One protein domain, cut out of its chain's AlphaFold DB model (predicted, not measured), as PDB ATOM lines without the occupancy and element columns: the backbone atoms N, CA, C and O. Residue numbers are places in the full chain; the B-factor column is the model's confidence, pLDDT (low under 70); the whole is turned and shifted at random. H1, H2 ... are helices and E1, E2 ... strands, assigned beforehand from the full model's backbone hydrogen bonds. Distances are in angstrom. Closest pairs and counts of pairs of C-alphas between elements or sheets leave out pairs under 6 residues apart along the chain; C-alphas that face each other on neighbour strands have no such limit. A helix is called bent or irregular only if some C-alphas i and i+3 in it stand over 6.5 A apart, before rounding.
ATOM      1  N   LEU A  67      80.613  -8.059   8.642       92.31
ATOM      2  CA  LEU A  67      81.486  -8.076   9.816       92.31
ATOM      3  C   LEU A  67      82.502  -6.926   9.793       92.31
ATOM      4  O   LEU A  67      83.601  -7.049  10.332       92.31
ATOM      5  N   ILE A  68      82.136  -5.811   9.165       94.94
ATOM      6  CA  ILE A  68      82.953  -4.597   9.138       94.94
ATOM      7  C   ILE A  68      83.027  -3.952  10.525       94.94
ATOM      8  O   ILE A  68      82.105  -4.059  11.334       94.94
ATOM      9  N   LEU A  69      84.142  -3.281  10.797       95.19
ATOM     10  CA  LEU A  69      84.386  -2.618  12.077       95.19
ATOM     11  C   LEU A  69      83.602  -1.293  12.133       95.19
ATOM     12  O   LEU A  69      83.767  -0.468  11.229       95.19
ATOM     13  N   PRO A  70      82.750  -1.062  13.150       96.06
ATOM     14  CA  PRO A  70      81.956   0.160  13.231       96.06
ATOM     15  C   PRO A  70      82.829   1.376  13.569       96.06
ATOM     16  O   PRO A  70      83.898   1.247  14.168       96.06
ATOM     17  N   LYS A  71      82.373   2.574  13.180       94.44
ATOM     18  CA  LYS A  71      83.055   3.838  13.519       94.44
ATOM     19  C   LYS A  71      82.953   4.153  15.011       94.44
ATOM     20  O   LYS A  71      83.941   4.536  15.626       94.44
ATOM     21  N   GLU A  72      81.765   3.977  15.584       96.31
ATOM     22  CA  GLU A  72      81.565   4.105  17.024       96.31
ATOM     23  C   GLU A  72      82.141   2.880  17.742       96.31
ATOM     24  O   GLU A  72      81.907   1.739  17.343       96.31
ATOM     25  N   VAL A  73      82.910   3.122  18.804       97.31
ATOM     26  CA  VAL A  73      83.556   2.066  19.587       97.31
ATOM     27  C   VAL A  73      82.783   1.858  20.883       97.31
ATOM     28  O   VAL A  73      82.924   2.620  21.843       97.31
ATOM     29  N   THR A  74      81.988   0.789  20.927       98.06
ATOM     30  CA  THR A  74      81.258   0.372  22.131       98.06
ATOM     31  C   THR A  74      81.950  -0.800  22.825       98.06
ATOM     32  O   THR A  74      82.703  -1.567  22.220       98.06
ATOM     33  N   ARG A  75      81.682  -0.983  24.124       97.62
ATOM     34  CA  ARG A  75      82.221  -2.123  24.887       97.62
ATOM     35  C   ARG A  75      81.686  -3.448  24.335       97.62
ATOM     36  O   ARG A  75      82.396  -4.453  24.331       97.62
ATOM     37  N   GLU A  76      80.431  -3.449  23.906       97.94
ATOM     38  CA  GLU A  76      79.720  -4.590  23.343       97.94
ATOM     39  C   GLU A  76      80.372  -5.030  22.030       97.94
ATOM     40  O   GLU A  76      80.703  -6.211  21.891       97.94
ATOM     41  N   ASP A  77      80.670  -4.085  21.135       97.56
ATOM     42  CA  ASP A  77      81.389  -4.358  19.889       97.56
ATOM     43  C   ASP A  77      82.812  -4.835  20.170       97.56
ATOM     44  O   ASP A  77      83.246  -5.853  19.625       97.56
ATOM     45  N   CYS A  78      83.527  -4.169  21.087       98.31
ATOM     46  CA  CYS A  78      84.849  -4.605  21.527       98.31
ATOM     47  C   CYS A  78      84.837  -6.075  21.967       98.31
ATOM     48  O   CYS A  78      85.644  -6.878  21.496       98.31
ATOM     49  N   TYR A  79      83.897  -6.458  22.832       98.12
ATOM     50  CA  TYR A  79      83.777  -7.837  23.292       98.12
ATOM     51  C   TYR A  79      83.394  -8.798  22.160       98.12
ATOM     52  O   TYR A  79      83.981  -9.878  22.048       98.12
ATOM     53  N   ALA A  80      82.451  -8.414  21.296       97.69
ATOM     54  CA  ALA A  80      82.008  -9.230  20.171       97.69
ATOM     55  C   ALA A  80      83.157  -9.529  19.195       97.69
ATOM     56  O   ALA A  80      83.355 -10.688  18.818       97.69
ATOM     57  N   PHE A  81      83.964  -8.527  18.834       97.94
ATOM     58  CA  PHE A  81      85.121  -8.718  17.960       97.94
ATOM     59  C   PHE A  81      86.242  -9.514  18.628       97.94
ATOM     60  O   PHE A  81      86.782 -10.421  17.997       97.94
ATOM     61  N   LEU A  82      86.541  -9.283  19.914       97.88
ATOM     62  CA  LEU A  82      87.501 -10.114  20.656       97.88
ATOM     63  C   LEU A  82      87.079 -11.593  20.669       97.88
ATOM     64  O   LEU A  82      87.901 -12.486  20.461       97.88
ATOM     65  N   MET A  83      85.788 -11.871  20.859       97.19
ATOM     66  CA  MET A  83      85.237 -13.228  20.815       97.19
ATOM     67  C   MET A  83      85.308 -13.845  19.413       97.19
ATOM     68  O   MET A  83      85.647 -15.025  19.280       97.19
ATOM     69  N   LYS A  84      85.031 -13.063  18.361       96.25
ATOM     70  CA  LYS A  84      85.209 -13.505  16.970       96.25
ATOM     71  C   LYS A  84      86.672 -13.844  16.705       96.25
ATOM     72  O   LYS A  84      86.961 -14.943  16.238       96.25
ATOM     73  N   PHE A  85      87.602 -12.965  17.062       97.00
ATOM     74  CA  PHE A  85      89.032 -13.159  16.820       97.00
ATOM     75  C   PHE A  85      89.604 -14.340  17.592       97.00
ATOM     76  O   PHE A  85      90.394 -15.092  17.021       97.00
ATOM     77  N   TYR A  86      89.108 -14.593  18.807       96.31
ATOM     78  CA  TYR A  86      89.434 -15.809  19.543       96.31
ATOM     79  C   TYR A  86      89.212 -17.067  18.687       96.31
ATOM     80  O   TYR A  86      90.057 -17.962  18.664       96.31
ATOM     81  N   SER A  87      88.102 -17.113  17.940       95.00
ATOM     82  CA  SER A  87      87.740 -18.236  17.065       95.00
ATOM     83  C   SER A  87      88.424 -18.215  15.689       95.00
ATOM     84  O   SER A  87      88.805 -19.266  15.165       95.00
ATOM     85  N   LEU A  88      88.595 -17.033  15.087       95.81
ATOM     86  CA  LEU A  88      89.143 -16.883  13.736       95.81
ATOM     87  C   LEU A  88      90.647 -17.148  13.710       95.81
ATOM     88  O   LEU A  88      91.131 -17.889  12.855       95.81
ATOM     89  N   TYR A  89      91.362 -16.605  14.695       96.81
ATOM     90  CA  TYR A  89      92.811 -16.722  14.830       96.81
ATOM     91  C   TYR A  89      93.250 -17.830  15.792       96.81
ATOM     92  O   TYR A  89      94.447 -17.998  16.015       96.81
ATOM     93  N   ASN A  90      92.302 -18.601  16.341       95.38
ATOM     94  CA  ASN A  90      92.563 -19.700  17.269       95.38
ATOM     95  C   ASN A  90      93.412 -19.268  18.482       95.38
ATOM     96  O   ASN A  90      94.433 -19.881  18.812       95.38
ATOM     97  N   TRP A  91      92.991 -18.192  19.152       95.69
ATOM     98  CA  TRP A  91      93.699 -17.646  20.316       95.69
ATOM     99  C   TRP A  91      93.817 -18.639  21.471       95.69
ATOM    100  O   TRP A  91      94.761 -18.543  22.250       95.69
ATOM    101  N   GLU A  92      92.936 -19.638  21.541       92.25
ATOM    102  CA  GLU A  92      93.087 -20.754  22.476       92.25
ATOM    103  C   GLU A  92      94.471 -21.410  22.370       92.25
ATOM    104  O   GLU A  92      95.102 -21.686  23.388       92.25
ATOM    105  N   MET A  93      94.986 -21.600  21.153       91.69
ATOM    106  CA  MET A  93      96.298 -22.203  20.930       91.69
ATOM    107  C   MET A  93      97.423 -21.167  20.851       91.69
ATOM    108  O   MET A  93      98.510 -21.410  21.382       91.69
ATOM    109  N   GLU A  94      97.179 -20.054  20.157       93.31
ATOM    110  CA  GLU A  94      98.216 -19.066  19.828       93.31
ATOM    111  C   GLU A  94      98.485 -18.080  20.976       93.31
ATOM    112  O   GLU A  94      99.616 -17.641  21.154       93.31
ATOM    113  N   GLU A  95      97.473 -17.773  21.792       92.25
ATOM    114  CA  GLU A  95      97.486 -16.650  22.742       92.25
ATOM    115  C   GLU A  95      97.217 -17.054  24.202       92.25
ATOM    116  O   GLU A  95      97.060 -16.201  25.082       92.25
ATOM    117  N   SER A  96      97.201 -18.357  24.492       87.88
ATOM    118  CA  SER A  96      97.011 -18.903  25.850       87.88
ATOM    119  C   SER A  96      98.308 -19.302  26.553       87.88
ATOM    120  O   SER A  96      98.277 -19.757  27.700       87.88
ATOM    121  N   LYS A  97      99.454 -19.165  25.877       83.75
ATOM    122  CA  LYS A  97     100.771 -19.590  26.371       83.75
ATOM    123  C   LYS A  97     101.626 -18.394  26.796       83.75
ATOM    124  O   LYS A  97     101.421 -17.275  26.337       83.75
ATOM    125  N   GLY A  98     102.623 -18.663  27.640       75.50
ATOM    126  CA  GLY A  98     103.598 -17.669  28.096       75.50
ATOM    127  C   GLY A  98     103.112 -16.779  29.245       75.50
ATOM    128  O   GLY A  98     101.983 -16.891  29.728       75.50
ATOM    129  N   HIS A  99     104.006 -15.903  29.709       66.38
ATOM    130  CA  HIS A  99     103.696 -14.885  30.711       66.38
ATOM    131  C   HIS A  99     102.946 -13.724  30.037       66.38
ATOM    132  O   HIS A  99     103.371 -13.251  28.986       66.38
ATOM    133  N   GLY A 100     101.814 -13.284  30.601       69.75
ATOM    134  CA  GLY A 100     100.971 -12.256  29.970       69.75
ATOM    135  C   GLY A 100     100.156 -12.757  28.769       69.75
ATOM    136  O   GLY A 100      99.984 -12.041  27.783       69.75
ATOM    137  N   ALA A 101      99.675 -14.001  28.821       83.75
ATOM    138  CA  ALA A 101      98.792 -14.565  27.802       83.75
ATOM    139  C   ALA A 101      97.518 -13.713  27.618       83.75
ATOM    140  O   ALA A 101      96.848 -13.361  28.593       83.75
ATOM    141  N   LEU A 102      97.161 -13.422  26.364       87.38
ATOM    142  CA  LEU A 102      95.971 -12.635  26.031       87.38
ATOM    143  C   LEU A 102      94.692 -13.444  26.296       87.38
ATOM    144  O   LEU A 102      93.696 -12.898  26.755       87.38
ATOM    145  N   ALA A 103      94.712 -14.753  26.044       86.12
ATOM    146  CA  ALA A 103      93.488 -15.540  25.918       86.12
ATOM    147  C   ALA A 103      93.441 -16.815  26.779       86.12
ATOM    148  O   ALA A 103      92.516 -17.607  26.627       86.12
ATOM    149  N   LYS A 104      94.368 -16.988  27.738       82.69
ATOM    150  CA  LYS A 104      94.423 -18.181  28.616       82.69
ATOM    151  C   LYS A 104      93.107 -18.458  29.351       82.69
ATOM    152  O   LYS A 104      92.764 -19.607  29.600       82.69
ATOM    153  N   ASN A 105      92.378 -17.405  29.708       83.19
ATOM    154  CA  ASN A 105      91.019 -17.496  30.216       83.19
ATOM    155  C   ASN A 105      90.126 -16.590  29.372       83.19
ATOM    156  O   ASN A 105      90.285 -15.369  29.395       83.19
ATOM    157  N   LYS A 106      89.154 -17.182  28.675       86.94
ATOM    158  CA  LYS A 106      88.214 -16.462  27.806       86.94
ATOM    159  C   LYS A 106      87.442 -15.358  28.542       86.94
ATOM    160  O   LYS A 106      87.099 -14.348  27.939       86.94
ATOM    161  N   ASN A 107      87.244 -15.485  29.858       87.62
ATOM    162  CA  ASN A 107      86.621 -14.435  30.668       87.62
ATOM    163  C   ASN A 107      87.454 -13.142  30.728       87.62
ATOM    164  O   ASN A 107      86.871 -12.070  30.890       87.62
ATOM    165  N   LYS A 108      88.784 -13.206  30.534       90.06
ATOM    166  CA  LYS A 108      89.651 -12.014  30.488       90.06
ATOM    167  C   LYS A 108      89.319 -11.112  29.289       90.06
ATOM    168  O   LYS A 108      89.540  -9.908  29.359       90.06
ATOM    169  N   LEU A 109      88.677 -11.641  28.240       95.19
ATOM    170  CA  LEU A 109      88.212 -10.836  27.103       95.19
ATOM    171  C   LEU A 109      87.171  -9.779  27.504       95.19
ATOM    172  O   LEU A 109      87.117  -8.729  26.876       95.19
ATOM    173  N   LYS A 110      86.383  -9.999  28.569       95.56
ATOM    174  CA  LYS A 110      85.463  -8.971  29.094       95.56
ATOM    175  C   LYS A 110      86.221  -7.775  29.668       95.56
ATOM    176  O   LYS A 110      85.813  -6.637  29.467       95.56
ATOM    177  N   TYR A 111      87.324  -8.042  30.363       95.19
ATOM    178  CA  TYR A 111      88.218  -7.006  30.871       95.19
ATOM    179  C   TYR A 111      88.891  -6.256  29.717       95.19
ATOM    180  O   TYR A 111      88.823  -5.029  29.673       95.19
ATOM    181  N   TYR A 112      89.442  -6.974  28.731       97.00
ATOM    182  CA  TYR A 112      90.052  -6.323  27.572       97.00
ATOM    183  C   TYR A 112      89.050  -5.534  26.736       97.00
ATOM    184  O   TYR A 112      89.432  -4.514  26.190       97.00
ATOM    185  N   ALA A 113      87.777  -5.932  26.669       98.06
ATOM    186  CA  ALA A 113      86.756  -5.145  25.983       98.06
ATOM    187  C   ALA A 113      86.551  -3.763  26.628       98.06
ATOM    188  O   ALA A 113      86.444  -2.769  25.918       98.06
ATOM    189  N   VAL A 114      86.536  -3.690  27.966       97.81
ATOM    190  CA  VAL A 114      86.460  -2.412  28.696       97.81
ATOM    191  C   VAL A 114      87.726  -1.593  28.467       97.81
ATOM    192  O   VAL A 114      87.635  -0.427  28.095       97.81
ATOM    193  N   LEU A 115      88.898  -2.214  28.639       98.00
ATOM    194  CA  LEU A 115      90.183  -1.534  28.480       98.00
ATOM    195  C   LEU A 115      90.381  -1.005  27.054       98.00
ATOM    196  O   LEU A 115      90.807   0.129  26.874       98.00
ATOM    197  N   MET A 116      90.038  -1.811  26.052       97.50
ATOM    198  CA  MET A 116      90.109  -1.468  24.636       97.50
ATOM    199  C   MET A 116      89.185  -0.302  24.296       97.50
ATOM    200  O   MET A 116      89.639   0.662  23.687       97.50
ATOM    201  N   LYS A 117      87.924  -0.349  24.749       98.25
ATOM    202  CA  LYS A 117      86.975   0.753  24.572       98.25
ATOM    203  C   LYS A 117      87.525   2.034  25.189       98.25
ATOM    204  O   LYS A 117      87.544   3.067  24.526       98.25
ATOM    205  N   ASP A 118      87.948   1.998  26.453       98.00
ATOM    206  CA  ASP A 118      88.409   3.202  27.152       98.00
ATOM    207  C   ASP A 118      89.685   3.757  26.506       98.00
ATOM    208  O   ASP A 118      89.792   4.959  26.275       98.00
ATOM    209  N   TRP A 119      90.613   2.879  26.120       97.62
ATOM    210  CA  TRP A 119      91.832   3.260  25.417       97.62
ATOM    211  C   TRP A 119      91.555   3.919  24.063       97.62
ATOM    212  O   TRP A 119      92.062   5.008  23.811       97.62
ATOM    213  N   MET A 120      90.742   3.293  23.206       97.69
ATOM    214  CA  MET A 120      90.421   3.803  21.868       97.69
ATOM    215  C   MET A 120      89.577   5.078  21.917       97.69
ATOM    216  O   MET A 120      89.696   5.909  21.033       97.69
ATOM    217  N   THR A 121      88.754   5.272  22.950       96.38
ATOM    218  CA  THR A 121      87.916   6.480  23.107       96.38
ATOM    219  C   THR A 121      88.619   7.605  23.874       96.38
ATOM    220  O   THR A 121      87.965   8.458  24.469       96.38
ATOM    221  N   SER A 122      89.959   7.596  23.883       95.25
ATOM    222  CA  SER A 122      90.807   8.628  24.496       95.25
ATOM    223  C   SER A 122      90.523   8.887  25.976       95.25
ATOM    224  O   SER A 122      90.777   9.981  26.481       95.25
ATOM    225  N   VAL A 123      90.044   7.878  26.714       95.75
ATOM    226  CA  VAL A 123      89.892   8.006  28.164       95.75
ATOM    227  C   VAL A 123      91.278   8.253  28.777       95.75
ATOM    228  O   VAL A 123      92.202   7.466  28.541       95.75
ATOM    229  N   PRO A 124      91.446   9.318  29.584       93.81
ATOM    230  CA  PRO A 124      92.721   9.623  30.215       93.81
ATOM    231  C   PRO A 124      93.259   8.448  31.041       93.81
ATOM    232  O   PRO A 124      92.516   7.802  31.785       93.81
ATOM    233  N   LEU A 125      94.565   8.178  30.946       93.44
ATOM    234  CA  LEU A 125      95.190   7.018  31.596       93.44
ATOM    235  C   LEU A 125      94.976   7.016  33.117       93.44
ATOM    236  O   LEU A 125      94.688   5.973  33.700       93.44
ATOM    237  N   ASN A 126      95.037   8.186  33.759       94.94
ATOM    238  CA  ASN A 126      94.746   8.343  35.187       94.94
ATOM    239  C   ASN A 126      93.316   7.893  35.552       94.94
ATOM    240  O   ASN A 126      93.111   7.296  36.608       94.94
ATOM    241  N   LYS A 127      92.335   8.116  34.671       97.19
ATOM    242  CA  LYS A 127      90.953   7.662  34.845       97.19
ATOM    243  C   LYS A 127      90.834   6.149  34.665       97.19
ATOM    244  O   LYS A 127      90.136   5.513  35.453       97.19
ATOM    245  N   ILE A 128      91.556   5.557  33.710       97.69
ATOM    246  CA  ILE A 128      91.628   4.093  33.547       97.69
ATOM    247  C   ILE A 128      92.244   3.446  34.802       97.69
ATOM    248  O   ILE A 128      91.670   2.506  35.355       97.69
ATOM    249  N   ILE A 129      93.355   3.999  35.307       97.62
ATOM    250  CA  ILE A 129      94.006   3.578  36.561       97.62
ATOM    251  C   ILE A 129      93.025   3.656  37.737       97.62
ATOM    252  O   ILE A 129      92.871   2.704  38.506       97.62
ATOM    253  N   TRP A 130      92.319   4.776  37.872       97.88
ATOM    254  CA  TRP A 130      91.351   4.965  38.947       97.88
ATOM    255  C   TRP A 130      90.192   3.958  38.865       97.88
ATOM    256  O   TRP A 130      89.803   3.376  39.882       97.88
ATOM    257  N   ASN A 131      89.677   3.694  37.661       97.25
ATOM    258  CA  ASN A 131      88.618   2.712  37.429       97.25
ATOM    259  C   ASN A 131      89.048   1.301  37.858       97.25
ATOM    260  O   ASN A 131      88.290   0.626  38.562       97.25
ATOM    261  N   ILE A 132      90.256   0.862  37.483       96.38
ATOM    262  CA  ILE A 132      90.727  -0.490  37.814       96.38
ATOM    263  C   ILE A 132      91.028  -0.647  39.312       96.38
ATOM    264  O   ILE A 132      90.651  -1.656  39.912       96.38
ATOM    265  N   ILE A 133      91.600   0.376  39.959       97.19
ATOM    266  CA  ILE A 133      91.806   0.386  41.417       97.19
ATOM    267  C   ILE A 133      90.459   0.274  42.135       97.19
ATOM    268  O   ILE A 133      90.303  -0.529  43.056       97.19
ATOM    269  N   ASN A 134      89.456   1.037  41.698       97.44
ATOM    270  CA  ASN A 134      88.125   0.977  42.293       97.44
ATOM    271  C   ASN A 134      87.420  -0.356  42.069       97.44
ATOM    272  O   ASN A 134      86.689  -0.802  42.953       97.44
ATOM    273  N   TYR A 135      87.628  -0.997  40.921       95.88
ATOM    274  CA  TYR A 135      87.114  -2.336  40.666       95.88
ATOM    275  C   TYR A 135      87.643  -3.339  41.702       95.88
ATOM    276  O   TYR A 135      86.848  -3.996  42.378       95.88
ATOM    277  N   TYR A 136      88.963  -3.397  41.906       96.19
ATOM    278  CA  TYR A 136      89.552  -4.301  42.899       96.19
ATOM    279  C   TYR A 136      89.186  -3.913  44.335       96.19
ATOM    280  O   TYR A 136      88.889  -4.788  45.145       96.19
ATOM    281  N   LYS A 137      89.112  -2.615  44.650       97.00
ATOM    282  CA  LYS A 137      88.649  -2.133  45.961       97.00
ATOM    283  C   LYS A 137      87.229  -2.607  46.273       97.00
ATOM    284  O   LYS A 137      86.967  -3.042  47.388       97.00
ATOM    285  N   LYS A 138      86.306  -2.525  45.306       97.06
ATOM    286  CA  LYS A 138      84.918  -3.001  45.471       97.06
ATOM    287  C   LYS A 138      84.847  -4.515  45.633       97.06
ATOM    288  O   LYS A 138      84.011  -5.003  46.382       97.06
ATOM    289  N   ARG A 139      85.722  -5.247  44.940       94.88
ATOM    290  CA  ARG A 139      85.851  -6.699  45.080       94.88
ATOM    291  C   ARG A 139      86.437  -7.103  46.442       94.88
ATOM    292  O   ARG A 139      86.134  -8.186  46.925       94.88
ATOM    293  N   GLY A 140      87.254  -6.243  47.051       95.88
ATOM    294  CA  GLY A 140      87.905  -6.476  48.346       95.88
ATOM    295  C   GLY A 140      89.167  -7.339  48.271       95.88
ATOM    296  O   GLY A 140      89.815  -7.579  49.293       95.88
ATOM    297  N   GLU A 141      89.535  -7.793  47.075       94.56
ATOM    298  CA  GLU A 141      90.705  -8.628  46.822       94.56
ATOM    299  C   GLU A 141      91.320  -8.344  45.448       94.56
ATOM    300  O   GLU A 141      90.622  -8.003  44.488       94.56
ATOM    301  N   TYR A 142      92.632  -8.534  45.361       92.75
ATOM    302  CA  TYR A 142      93.432  -8.550  44.143       92.75
ATOM    303  C   TYR A 142      94.114  -9.916  44.023       92.75
ATOM    304  O   TYR A 142      94.629 -10.433  45.008       92.75
ATOM    305  N   TRP A 143      94.105 -10.515  42.834       87.88
ATOM    306  CA  TRP A 143      94.740 -11.812  42.600       87.88
ATOM    307  C   TRP A 143      96.080 -11.611  41.907       87.88
ATOM    308  O   TRP A 143      96.105 -11.168  40.763       87.88
ATOM    309  N   ASP A 144      97.160 -11.988  42.585       83.62
ATOM    310  CA  ASP A 144      98.511 -12.024  42.027       83.62
ATOM    311  C   ASP A 144      98.982 -13.481  41.853       83.62
ATOM    312  O   ASP A 144      98.295 -14.431  42.239       83.62
ATOM    313  N   VAL A 145     100.178 -13.681  41.294       76.81
ATOM    314  CA  VAL A 145     100.832 -14.992  41.139       76.81
ATOM    315  C   VAL A 145     100.894 -15.759  42.468       76.81
ATOM    316  O   VAL A 145     100.767 -16.981  42.470       76.81
ATOM    317  N   GLY A 146     101.047 -15.050  43.592       77.94
ATOM    318  CA  GLY A 146     101.086 -15.622  44.943       77.94
ATOM    319  C   GLY A 146      99.724 -15.961  45.563       77.94
ATOM    320  O   GLY A 146      99.695 -16.514  46.661       77.94
ATOM    321  N   GLY A 147      98.607 -15.653  44.893       88.88
ATOM    322  CA  GLY A 147      97.249 -15.889  45.388       88.88
ATOM    323  C   GLY A 147      96.447 -14.608  45.636       88.88
ATOM    324  O   GLY A 147      96.789 -13.530  45.148       88.88
ATOM    325  N   SER A 148      95.339 -14.744  46.372       92.94
ATOM    326  CA  SER A 148      94.462 -13.616  46.707       92.94
ATOM    327  C   SER A 148      95.084 -12.745  47.795       92.94
ATOM    328  O   SER A 148      95.477 -13.227  48.858       92.94
ATOM    329  N   ILE A 149      95.141 -11.446  47.530       93.81
ATOM    330  CA  ILE A 149      95.601 -10.396  48.429       93.81
ATOM    331  C   ILE A 149      94.382  -9.555  48.800       93.81
ATOM    332  O   ILE A 149      93.733  -8.972  47.930       93.81
ATOM    333  N   LYS A 150      94.081  -9.437  50.095       95.06
ATOM    334  CA  LYS A 150      93.038  -8.520  50.573       95.06
ATOM    335  C   LYS A 150      93.396  -7.085  50.178       95.06
ATOM    336  O   LYS A 150      94.503  -6.628  50.454       95.06
ATOM    337  N   PHE A 151      92.452  -6.370  49.577       96.75
ATOM    338  CA  PHE A 151      92.690  -5.028  49.057       96.75
ATOM    339  C   PHE A 151      91.567  -4.070  49.447       96.75
ATOM    340  O   PHE A 151      90.411  -4.256  49.073       96.75
ATOM    341  N   THR A 152      91.915  -3.022  50.195       95.62
ATOM    342  CA  THR A 152      90.968  -1.996  50.664       95.62
ATOM    343  C   THR A 152      91.085  -0.679  49.890       95.62
ATOM    344  O   THR A 152      90.283   0.240  50.087       95.62
ATOM    345  N   GLY A 153      92.069  -0.578  48.990       94.38
ATOM    346  CA  GLY A 153      92.370   0.633  48.226       94.38
ATOM    347  C   GLY A 153      93.358   1.575  48.912       94.38
ATOM    348  O   GLY A 153      93.514   2.705  48.459       94.38
ATOM    349  N   LYS A 154      93.998   1.147  50.008       94.56
ATOM    350  CA  LYS A 154      94.995   1.943  50.753       94.56
ATOM    351  C   LYS A 154      96.407   1.375  50.633       94.56
ATOM    352  O   LYS A 154      97.389   2.074  50.880       94.56
ATOM    353  N   GLU A 155      96.515   0.106  50.260       96.50
ATOM    354  CA  GLU A 155      97.759  -0.637  50.166       96.50
ATOM    355  C   GLU A 155      98.550  -0.173  48.932       96.50
ATOM    356  O   GLU A 155      98.371  -0.687  47.829       96.50
ATOM    357  N   LYS A 156      99.434   0.823  49.112       96.44
ATOM    358  CA  LYS A 156     100.210   1.451  48.020       96.44
ATOM    359  C   LYS A 156     100.970   0.445  47.151       96.44
ATOM    360  O   LYS A 156     101.032   0.607  45.938       96.44
ATOM    361  N   TRP A 157     101.527  -0.602  47.755       95.62
ATOM    362  CA  TRP A 157     102.247  -1.637  47.013       95.62
ATOM    363  C   TRP A 157     101.311  -2.452  46.101       95.62
ATOM    364  O   TRP A 157     101.683  -2.729  44.967       95.62
ATOM    365  N   VAL A 158     100.076  -2.745  46.535       95.69
ATOM    366  CA  VAL A 158      99.054  -3.405  45.700       95.69
ATOM    367  C   VAL A 158      98.585  -2.473  44.587       95.69
ATOM    368  O   VAL A 158      98.444  -2.902  43.448       95.69
ATOM    369  N   ILE A 159      98.405  -1.180  44.882       96.75
ATOM    370  CA  ILE A 159      98.090  -0.167  43.862       96.75
ATOM    371  C   ILE A 159      99.162  -0.161  42.763       96.75
ATOM    372  O   ILE A 159      98.823  -0.195  41.583       96.75
ATOM    373  N   ASN A 160     100.443  -0.182  43.138       96.88
ATOM    374  CA  ASN A 160     101.541  -0.230  42.174       96.88
ATOM    375  C   ASN A 160     101.533  -1.522  41.345       96.88
ATOM    376  O   ASN A 160     101.795  -1.464  40.146       96.88
ATOM    377  N   LEU A 161     101.205  -2.674  41.941       95.25
ATOM    378  CA  LEU A 161     101.044  -3.930  41.196       95.25
ATOM    379  C   LEU A 161      99.918  -3.829  40.160       95.25
ATOM    380  O   LEU A 161     100.148  -4.132  38.992       95.25
ATOM    381  N   ILE A 162      98.749  -3.320  40.563       95.88
ATOM    382  CA  ILE A 162      97.598  -3.111  39.672       95.88
ATOM    383  C   ILE A 162      97.970  -2.177  38.513       95.88
ATOM    384  O   ILE A 162      97.646  -2.467  37.363       95.88
ATOM    385  N   ILE A 163      98.665  -1.068  38.794       96.50
ATOM    386  CA  ILE A 163      99.110  -0.124  37.759       96.50
ATOM    387  C   ILE A 163     100.094  -0.801  36.803       96.50
ATOM    388  O   ILE A 163      99.929  -0.706  35.591       96.50
ATOM    389  N   ASN A 164     101.088  -1.524  37.320       95.31
ATOM    390  CA  ASN A 164     102.078  -2.210  36.490       95.31
ATOM    391  C   ASN A 164     101.446  -3.295  35.605       95.31
ATOM    392  O   ASN A 164     101.847  -3.459  34.450       95.31
ATOM    393  N   GLU A 165     100.460  -4.032  36.121       93.31
ATOM    394  CA  GLU A 165      99.697  -5.008  35.340       93.31
ATOM    395  C   GLU A 165      98.867  -4.321  34.251       93.31
ATOM    396  O   GLU A 165      98.927  -4.738  33.094       93.31
ATOM    397  N   LEU A 166      98.167  -3.231  34.585       95.88
ATOM    398  CA  LEU A 166      97.409  -2.436  33.619       95.88
ATOM    399  C   LEU A 166      98.308  -1.916  32.490       95.88
ATOM    400  O   LEU A 166      97.973  -2.086  31.321       95.88
ATOM    401  N   MET A 167      99.453  -1.310  32.821       95.75
ATOM    402  CA  MET A 167     100.392  -0.785  31.823       95.75
ATOM    403  C   MET A 167     100.900  -1.894  30.901       95.75
ATOM    404  O   MET A 167     100.943  -1.727  29.683       95.75
ATOM    405  N   ARG A 168     101.218  -3.064  31.464       94.00
ATOM    406  CA  ARG A 168     101.614  -4.239  30.681       94.00
ATOM    407  C   ARG A 168     100.491  -4.729  29.771       94.00
ATOM    408  O   ARG A 168     100.762  -5.120  28.638       94.00
ATOM    409  N   ASP A 169      99.255  -4.739  30.253       94.69
ATOM    410  CA  ASP A 169      98.097  -5.134  29.456       94.69
ATOM    411  C   ASP A 169      97.836  -4.140  28.314       94.69
ATOM    412  O   ASP A 169      97.553  -4.572  27.197       94.69
ATOM    413  N   ILE A 170      98.001  -2.833  28.541       95.69
ATOM    414  CA  ILE A 170      97.909  -1.823  27.478       95.69
ATOM    415  C   ILE A 170      98.991  -2.062  26.421       95.69
ATOM    416  O   ILE A 170      98.670  -2.227  25.248       95.69
ATOM    417  N   GLU A 171     100.261  -2.146  26.811       94.50
ATOM    418  CA  GLU A 171     101.361  -2.246  25.846       94.50
ATOM    419  C   GLU A 171     101.383  -3.598  25.119       94.50
ATOM    420  O   GLU A 171     101.352  -3.671  23.889       94.50
ATOM    421  N   THR A 172     101.379  -4.700  25.868       93.31
ATOM    422  CA  THR A 172     101.571  -6.034  25.290       93.31
ATOM    423  C   THR A 172     100.283  -6.602  24.706       93.31
ATOM    424  O   THR A 172     100.304  -7.213  23.635       93.31
ATOM    425  N   ASN A 173      99.152  -6.451  25.399       94.25
ATOM    426  CA  ASN A 173      97.908  -7.089  24.976       94.25
ATOM    427  C   ASN A 173      97.112  -6.191  24.025       94.25
ATOM    428  O   ASN A 173      96.749  -6.658  22.949       94.25
ATOM    429  N   ILE A 174      96.895  -4.917  24.358       96.38
ATOM    430  CA  ILE A 174      96.096  -3.998  23.532       96.38
ATOM    431  C   ILE A 174      96.895  -3.484  22.322       96.38
ATOM    432  O   ILE A 174      96.554  -3.812  21.183       96.38
ATOM    433  N   ARG A 175      97.974  -2.727  22.555       95.56
ATOM    434  CA  ARG A 175      98.728  -2.003  21.512       95.56
ATOM    435  C   ARG A 175      99.579  -2.904  20.624       95.56
ATOM    436  O   ARG A 175      99.863  -2.540  19.487       95.56
ATOM    437  N   PHE A 176      99.958  -4.085  21.109       94.19
ATOM    438  CA  PHE A 176     100.721  -5.049  20.320       94.19
ATOM    439  C   PHE A 176      99.848  -6.187  19.778       94.19
ATOM    440  O   PHE A 176      99.570  -6.233  18.579       94.19
ATOM    441  N   LYS A 177      99.403  -7.127  20.620       95.25
ATOM    442  CA  LYS A 177      98.722  -8.344  20.139       95.25
ATOM    443  C   LYS A 177      97.390  -8.046  19.464       95.25
ATOM    444  O   LYS A 177      97.214  -8.353  18.287       95.25
ATOM    445  N   VAL A 178      96.457  -7.442  20.199       97.25
ATOM    446  CA  VAL A 178      95.102  -7.158  19.714       97.25
ATOM    447  C   VAL A 178      95.170  -6.235  18.497       97.25
ATOM    448  O   VAL A 178      94.601  -6.577  17.460       97.25
ATOM    449  N   LYS A 179      95.970  -5.161  18.557       97.62
ATOM    450  CA  LYS A 179      96.247  -4.278  17.413       97.62
ATOM    451  C   LYS A 179      96.666  -5.030  16.153       97.62
ATOM    452  O   LYS A 179      96.117  -4.769  15.084       97.62
ATOM    453  N   ASN A 180      97.591  -5.985  16.253       97.12
ATOM    454  CA  ASN A 180      98.056  -6.749  15.092       97.12
ATOM    455  C   ASN A 180      96.947  -7.610  14.466       97.12
ATOM    456  O   ASN A 180      96.857  -7.690  13.241       97.12
ATOM    457  N   TYR A 181      96.074  -8.212  15.280       98.19
ATOM    458  CA  TYR A 181      94.924  -8.962  14.767       98.19
ATOM    459  C   TYR A 181      93.897  -8.047  14.087       98.19
ATOM    460  O   TYR A 181      93.459  -8.357  12.980       98.19
ATOM    461  N   PHE A 182      93.565  -6.898  14.688       98.38
ATOM    462  CA  PHE A 182      92.658  -5.919  14.070       98.38
ATOM    463  C   PHE A 182      93.235  -5.331  12.780       98.38
ATOM    464  O   PHE A 182      92.515  -5.227  11.791       98.38
ATOM    465  N   THR A 183      94.537  -5.040  12.750       97.94
ATOM    466  CA  THR A 183      95.235  -4.562  11.547       97.94
ATOM    467  C   THR A 183      95.163  -5.601  10.430       97.94
ATOM    468  O   THR A 183      94.788  -5.281   9.307       97.94
ATOM    469  N   ASN A 184      95.471  -6.868  10.727       98.25
ATOM    470  CA  ASN A 184      95.379  -7.940   9.739       98.25
ATOM    471  C   ASN A 184      93.959  -8.088   9.183       98.25
ATOM    472  O   ASN A 184      93.778  -8.165   7.969       98.25
ATOM    473  N   TYR A 185      92.964  -8.096  10.069       98.06
ATOM    474  CA  TYR A 185      91.562  -8.208   9.694       98.06
ATOM    475  C   TYR A 185      91.112  -7.040   8.805       98.06
ATOM    476  O   TYR A 185      90.541  -7.262   7.739       98.06
ATOM    477  N   TYR A 186      91.449  -5.806   9.188       97.69
ATOM    478  CA  TYR A 186      91.138  -4.601   8.420       97.69
ATOM    479  C   TYR A 186      91.800  -4.597   7.035       97.69
ATOM    480  O   TYR A 186      91.155  -4.267   6.042       97.69
ATOM    481  N   LEU A 187      93.061  -5.035   6.930       96.94
ATOM    482  CA  LEU A 187      93.751  -5.157   5.643       96.94
ATOM    483  C   LEU A 187      93.077  -6.180   4.717       96.94
ATOM    484  O   LEU A 187      92.988  -5.943   3.513       96.94
ATOM    485  N   ILE A 188      92.584  -7.297   5.264       96.81
ATOM    486  CA  ILE A 188      91.825  -8.295   4.496       96.81
ATOM    487  C   ILE A 188      90.503  -7.699   3.992       96.81
ATOM    488  O   ILE A 188      90.159  -7.891   2.825       96.81
ATOM    489  N   LEU A 189      89.784  -6.951   4.837       96.44
ATOM    490  CA  LEU A 189      88.556  -6.251   4.443       96.44
ATOM    491  C   LEU A 189      88.813  -5.225   3.331       96.44
ATOM    492  O   LEU A 189      88.098  -5.224   2.331       96.44
ATOM    493  N   CYS A 190      89.858  -4.403   3.472       95.75
ATOM    494  CA  CYS A 190      90.251  -3.416   2.464       95.75
ATOM    495  C   CYS A 190      90.554  -4.065   1.116       95.75
ATOM    496  O   CYS A 190      90.145  -3.547   0.081       95.75
ATOM    497  N   GLU A 191      91.263  -5.194   1.121       94.75
ATOM    498  CA  GLU A 191      91.593  -5.896  -0.116       94.75
ATOM    499  C   GLU A 191      90.350  -6.481  -0.797       94.75
ATOM    500  O   GLU A 191      90.238  -6.422  -2.017       94.75
ATOM    501  N   LYS A 192      89.408  -7.035  -0.025       93.75
ATOM    502  CA  LYS A 192      88.202  -7.661  -0.582       93.75
ATOM    503  C   LYS A 192      87.144  -6.664  -1.043       93.75
ATOM    504  O   LYS A 192      86.456  -6.932  -2.025       93.75
ATOM    505  N   PHE A 193      86.963  -5.570  -0.311       94.19
ATOM    506  CA  PHE A 193      85.795  -4.694  -0.464       94.19
ATOM    507  C   PHE A 193      86.153  -3.238  -0.795       94.19
ATOM    508  O   PHE A 193      85.263  -2.442  -1.096       94.19
ATOM    509  N   GLY A 194      87.442  -2.888  -0.781       93.19
ATOM    510  CA  GLY A 194      87.917  -1.510  -0.891       93.19
ATOM    511  C   GLY A 194      87.900  -0.778   0.455       93.19
ATOM    512  O   GLY A 194      87.130  -1.115   1.355       93.19
ATOM    513  N   LYS A 195      88.758   0.242   0.594       90.81
ATOM    514  CA  LYS A 195      88.940   1.002   1.847       90.81
ATOM    515  C   LYS A 195      87.631   1.624   2.353       90.81
ATOM    516  O   LYS A 195      87.336   1.515   3.537       90.81
ATOM    517  N   GLU A 196      86.825   2.181   1.449       90.06
ATOM    518  CA  GLU A 196      85.542   2.828   1.773       90.06
ATOM    519  C   GLU A 196      84.499   1.867   2.370       90.06
ATOM    520  O   GLU A 196      83.640   2.282   3.143       90.06
ATOM    521  N   ASN A 197      84.593   0.566   2.063       93.12
ATOM    522  CA  ASN A 197      83.657  -0.454   2.546       93.12
ATOM    523  C   ASN A 197      84.253  -1.350   3.644       93.12
ATOM    524  O   ASN A 197      83.600  -2.292   4.086       93.12
ATOM    525  N   ALA A 198      85.489  -1.098   4.085       93.62
ATOM    526  CA  ALA A 198      86.174  -1.927   5.078       93.62
ATOM    527  C   ALA A 198      85.792  -1.595   6.534       93.62
ATOM    528  O   ALA A 198      86.208  -2.294   7.460       93.62
ATOM    529  N   GLY A 199      85.000  -0.540   6.745       95.19
ATOM    530  CA  GLY A 199      84.701  -0.005   8.071       95.19
ATOM    531  C   GLY A 199      85.861   0.811   8.648       95.19
ATOM    532  O   GLY A 199      86.722   1.304   7.921       95.19
ATOM    533  N   ALA A 200      85.869   0.983   9.967       96.06
ATOM    534  CA  ALA A 200      86.877   1.769  10.669       96.06
ATOM    535  C   ALA A 200      88.172   0.979  10.924       96.06
ATOM    536  O   ALA A 200      88.140  -0.211  11.248       96.06
ATOM    537  N   ASN A 201      89.323   1.652  10.849       96.44
ATOM    538  CA  ASN A 201      90.612   1.027  11.136       96.44
ATOM    539  C   ASN A 201      90.870   0.955  12.651       96.44
ATOM    540  O   ASN A 201      91.614   1.751  13.219       96.44
ATOM    541  N   TRP A 202      90.274  -0.036  13.319       98.25
ATOM    542  CA  TRP A 202      90.507  -0.249  14.752       98.25
ATOM    543  C   TRP A 202      91.968  -0.584  15.080       98.25
ATOM    544  O   TRP A 202      92.376  -0.399  16.222       98.25
ATOM    545  N   GLY A 203      92.764  -1.049  14.107       97.44
ATOM    546  CA  GLY A 203      94.207  -1.228  14.278       97.44
ATOM    547  C   GLY A 203      94.909   0.087  14.628       97.44
ATOM    548  O   GLY A 203      95.666   0.124  15.598       97.44
ATOM    549  N   ASP A 204      94.582   1.165  13.915       96.06
ATOM    550  CA  ASP A 204      95.114   2.505  14.192       96.06
ATOM    551  C   ASP A 204      94.556   3.033  15.518       96.06
ATOM    552  O   ASP A 204      95.309   3.500  16.370       96.06
ATOM    553  N   TYR A 205      93.252   2.871  15.768       98.12
ATOM    554  CA  TYR A 205      92.650   3.320  17.031       98.12
ATOM    555  C   TYR A 205      93.306   2.674  18.257       98.12
ATOM    556  O   TYR A 205      93.484   3.314  19.293       98.12
ATOM    557  N   LEU A 206      93.687   1.400  18.145       98.00
ATOM    558  CA  LEU A 206      94.411   0.662  19.175       98.00
ATOM    559  C   LEU A 206      95.856   1.138  19.334       98.00
ATOM    560  O   LEU A 206      96.337   1.243  20.459       98.00
ATOM    561  N   GLU A 207      96.551   1.416  18.234       95.50
ATOM    562  CA  GLU A 207      97.936   1.895  18.239       95.50
ATOM    563  C   GLU A 207      98.065   3.271  18.896       95.50
ATOM    564  O   GLU A 207      98.907   3.460  19.786       95.50
ATOM    565  N   TYR A 208      97.176   4.179  18.497       95.75
ATOM    566  CA  TYR A 208      97.188   5.596  18.846       95.75
ATOM    567  C   TYR A 208      96.292   5.952  20.035       95.75
ATOM    568  O   TYR A 208      96.357   7.073  20.534       95.75
ATOM    569  N   GLY A 209      95.448   5.029  20.505       96.50
ATOM    570  CA  GLY A 209      94.571   5.248  21.659       96.50
ATOM    571  C   GLY A 209      93.573   6.389  21.461       96.50
ATOM    572  O   GLY A 209      93.337   7.183  22.378       96.50
ATOM    573  N   THR A 210      93.052   6.528  20.248       96.88
ATOM    574  CA  THR A 210      92.043   7.527  19.901       96.88
ATOM    575  C   THR A 210      91.285   7.108  18.647       96.88
ATOM    576  O   THR A 210      91.849   6.463  17.765       96.88
ATOM    577  N   THR A 211      90.010   7.474  18.567       96.94
ATOM    578  CA  THR A 211      89.203   7.394  17.344       96.94
ATOM    579  C   THR A 211      89.299   8.667  16.504       96.94
ATOM    580  O   THR A 211      88.793   8.681  15.385       96.94
ATOM    581  N   ASP A 212      89.909   9.735  17.031       95.88
ATOM    582  CA  ASP A 212      90.077  11.002  16.321       95.88
ATOM    583  C   ASP A 212      91.213  10.886  15.296       95.88
ATOM    584  O   ASP A 212      92.395  10.777  15.635       95.88
TER     585      ASP A 212
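Overview. This is residues 67 to 212 of the 275 residues of an uncharacterized protein of Maledivibacter halophilus (UniProt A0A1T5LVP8). One long helix, H5, bent but running nearly straight on through its arms H5a and H5b, makes the length of the domain; H1 and H3, packed crosswise on each other, lie over one side of it. H4 crosses H5a, the small hairpin of E1 and E2 sits near the beginning of H5a, and H6 folds back on H5b. The printed part has 146 residues, with six named helices and two named strands in the order H1 H2 H3 H4 E1 E2 H5 H6; the class is mostly helix and the two-stranded sheet is antiparallel. The whole is compact, with a radius of gyration of the C-alphas of 16.2 A, yet elongated, spanning 52 by 33 by 21 A.

Arrangement. H1, residues 75 to 88, touches H3, residues 108 to 120, opposite ways at a steep tilt of 56 degrees; the closest C-alphas are those of Tyr 79 and Ala 113, 4.8 A apart. H2, residues 91 to 94, is close to H1 but not clearly touching, with the C-alphas of Tyr 86 and Glu 92 closest at 6.8 A. H3 and H4, residues 125 to 139, form a helical hairpin and only just touch, with 3 pairs of C-alphas within 8 A, the closest Asp 118 and Ile 128 at 7.2 A. E1, residues 141 to 144, and E2, residues 147 to 150, are a hairpin; N 142 and O 149 are 2.8 A apart, within hydrogen-bond range. H5, residues 156 to 193, was assigned as one helix by its hydrogen bonds but is bent, C-alphas 175 and 178 being 6.6 A apart; its arms H5a, residues 156 to 175, and H5b, residues 178 to 193, stand at a shallow tilt of 23 degrees. H4 touches H5a at a steep tilt of 59 degrees, with residues 129 to 133 alone; the closest C-alphas are those of Ile 129 and Ile 163, 6.4 A apart. H6, residues 202 to 208, forms a helical hairpin with H5b, where the closest C-alphas, those of Thr 183 and Gly 203, are 4.4 A apart. Every O i to N i+4 pair is within hydrogen-bond range in H1, H3, H4, H5b and H6, and 15 of 16 in H5a; H2 is too short for such a pair.

Along the chain. H1 begins at C-alpha 75 (82.221, -2.123, 24.887) and is 19.8 A long. H3 measures 18.0 A, H4 21.4 A, H5a 26.8 A and H5b 22.4 A. H6 ends at C-alpha 208 (97.188, 5.596, 18.846).

Size, cuts and confidence. The C-alphas farthest apart, those of Lys 154 and Lys 192, are 52.7 A apart. The printed part has no cut. The link from H2 to H3 is long, 13 residues; residues 99 to 100 in it have pLDDT under 70.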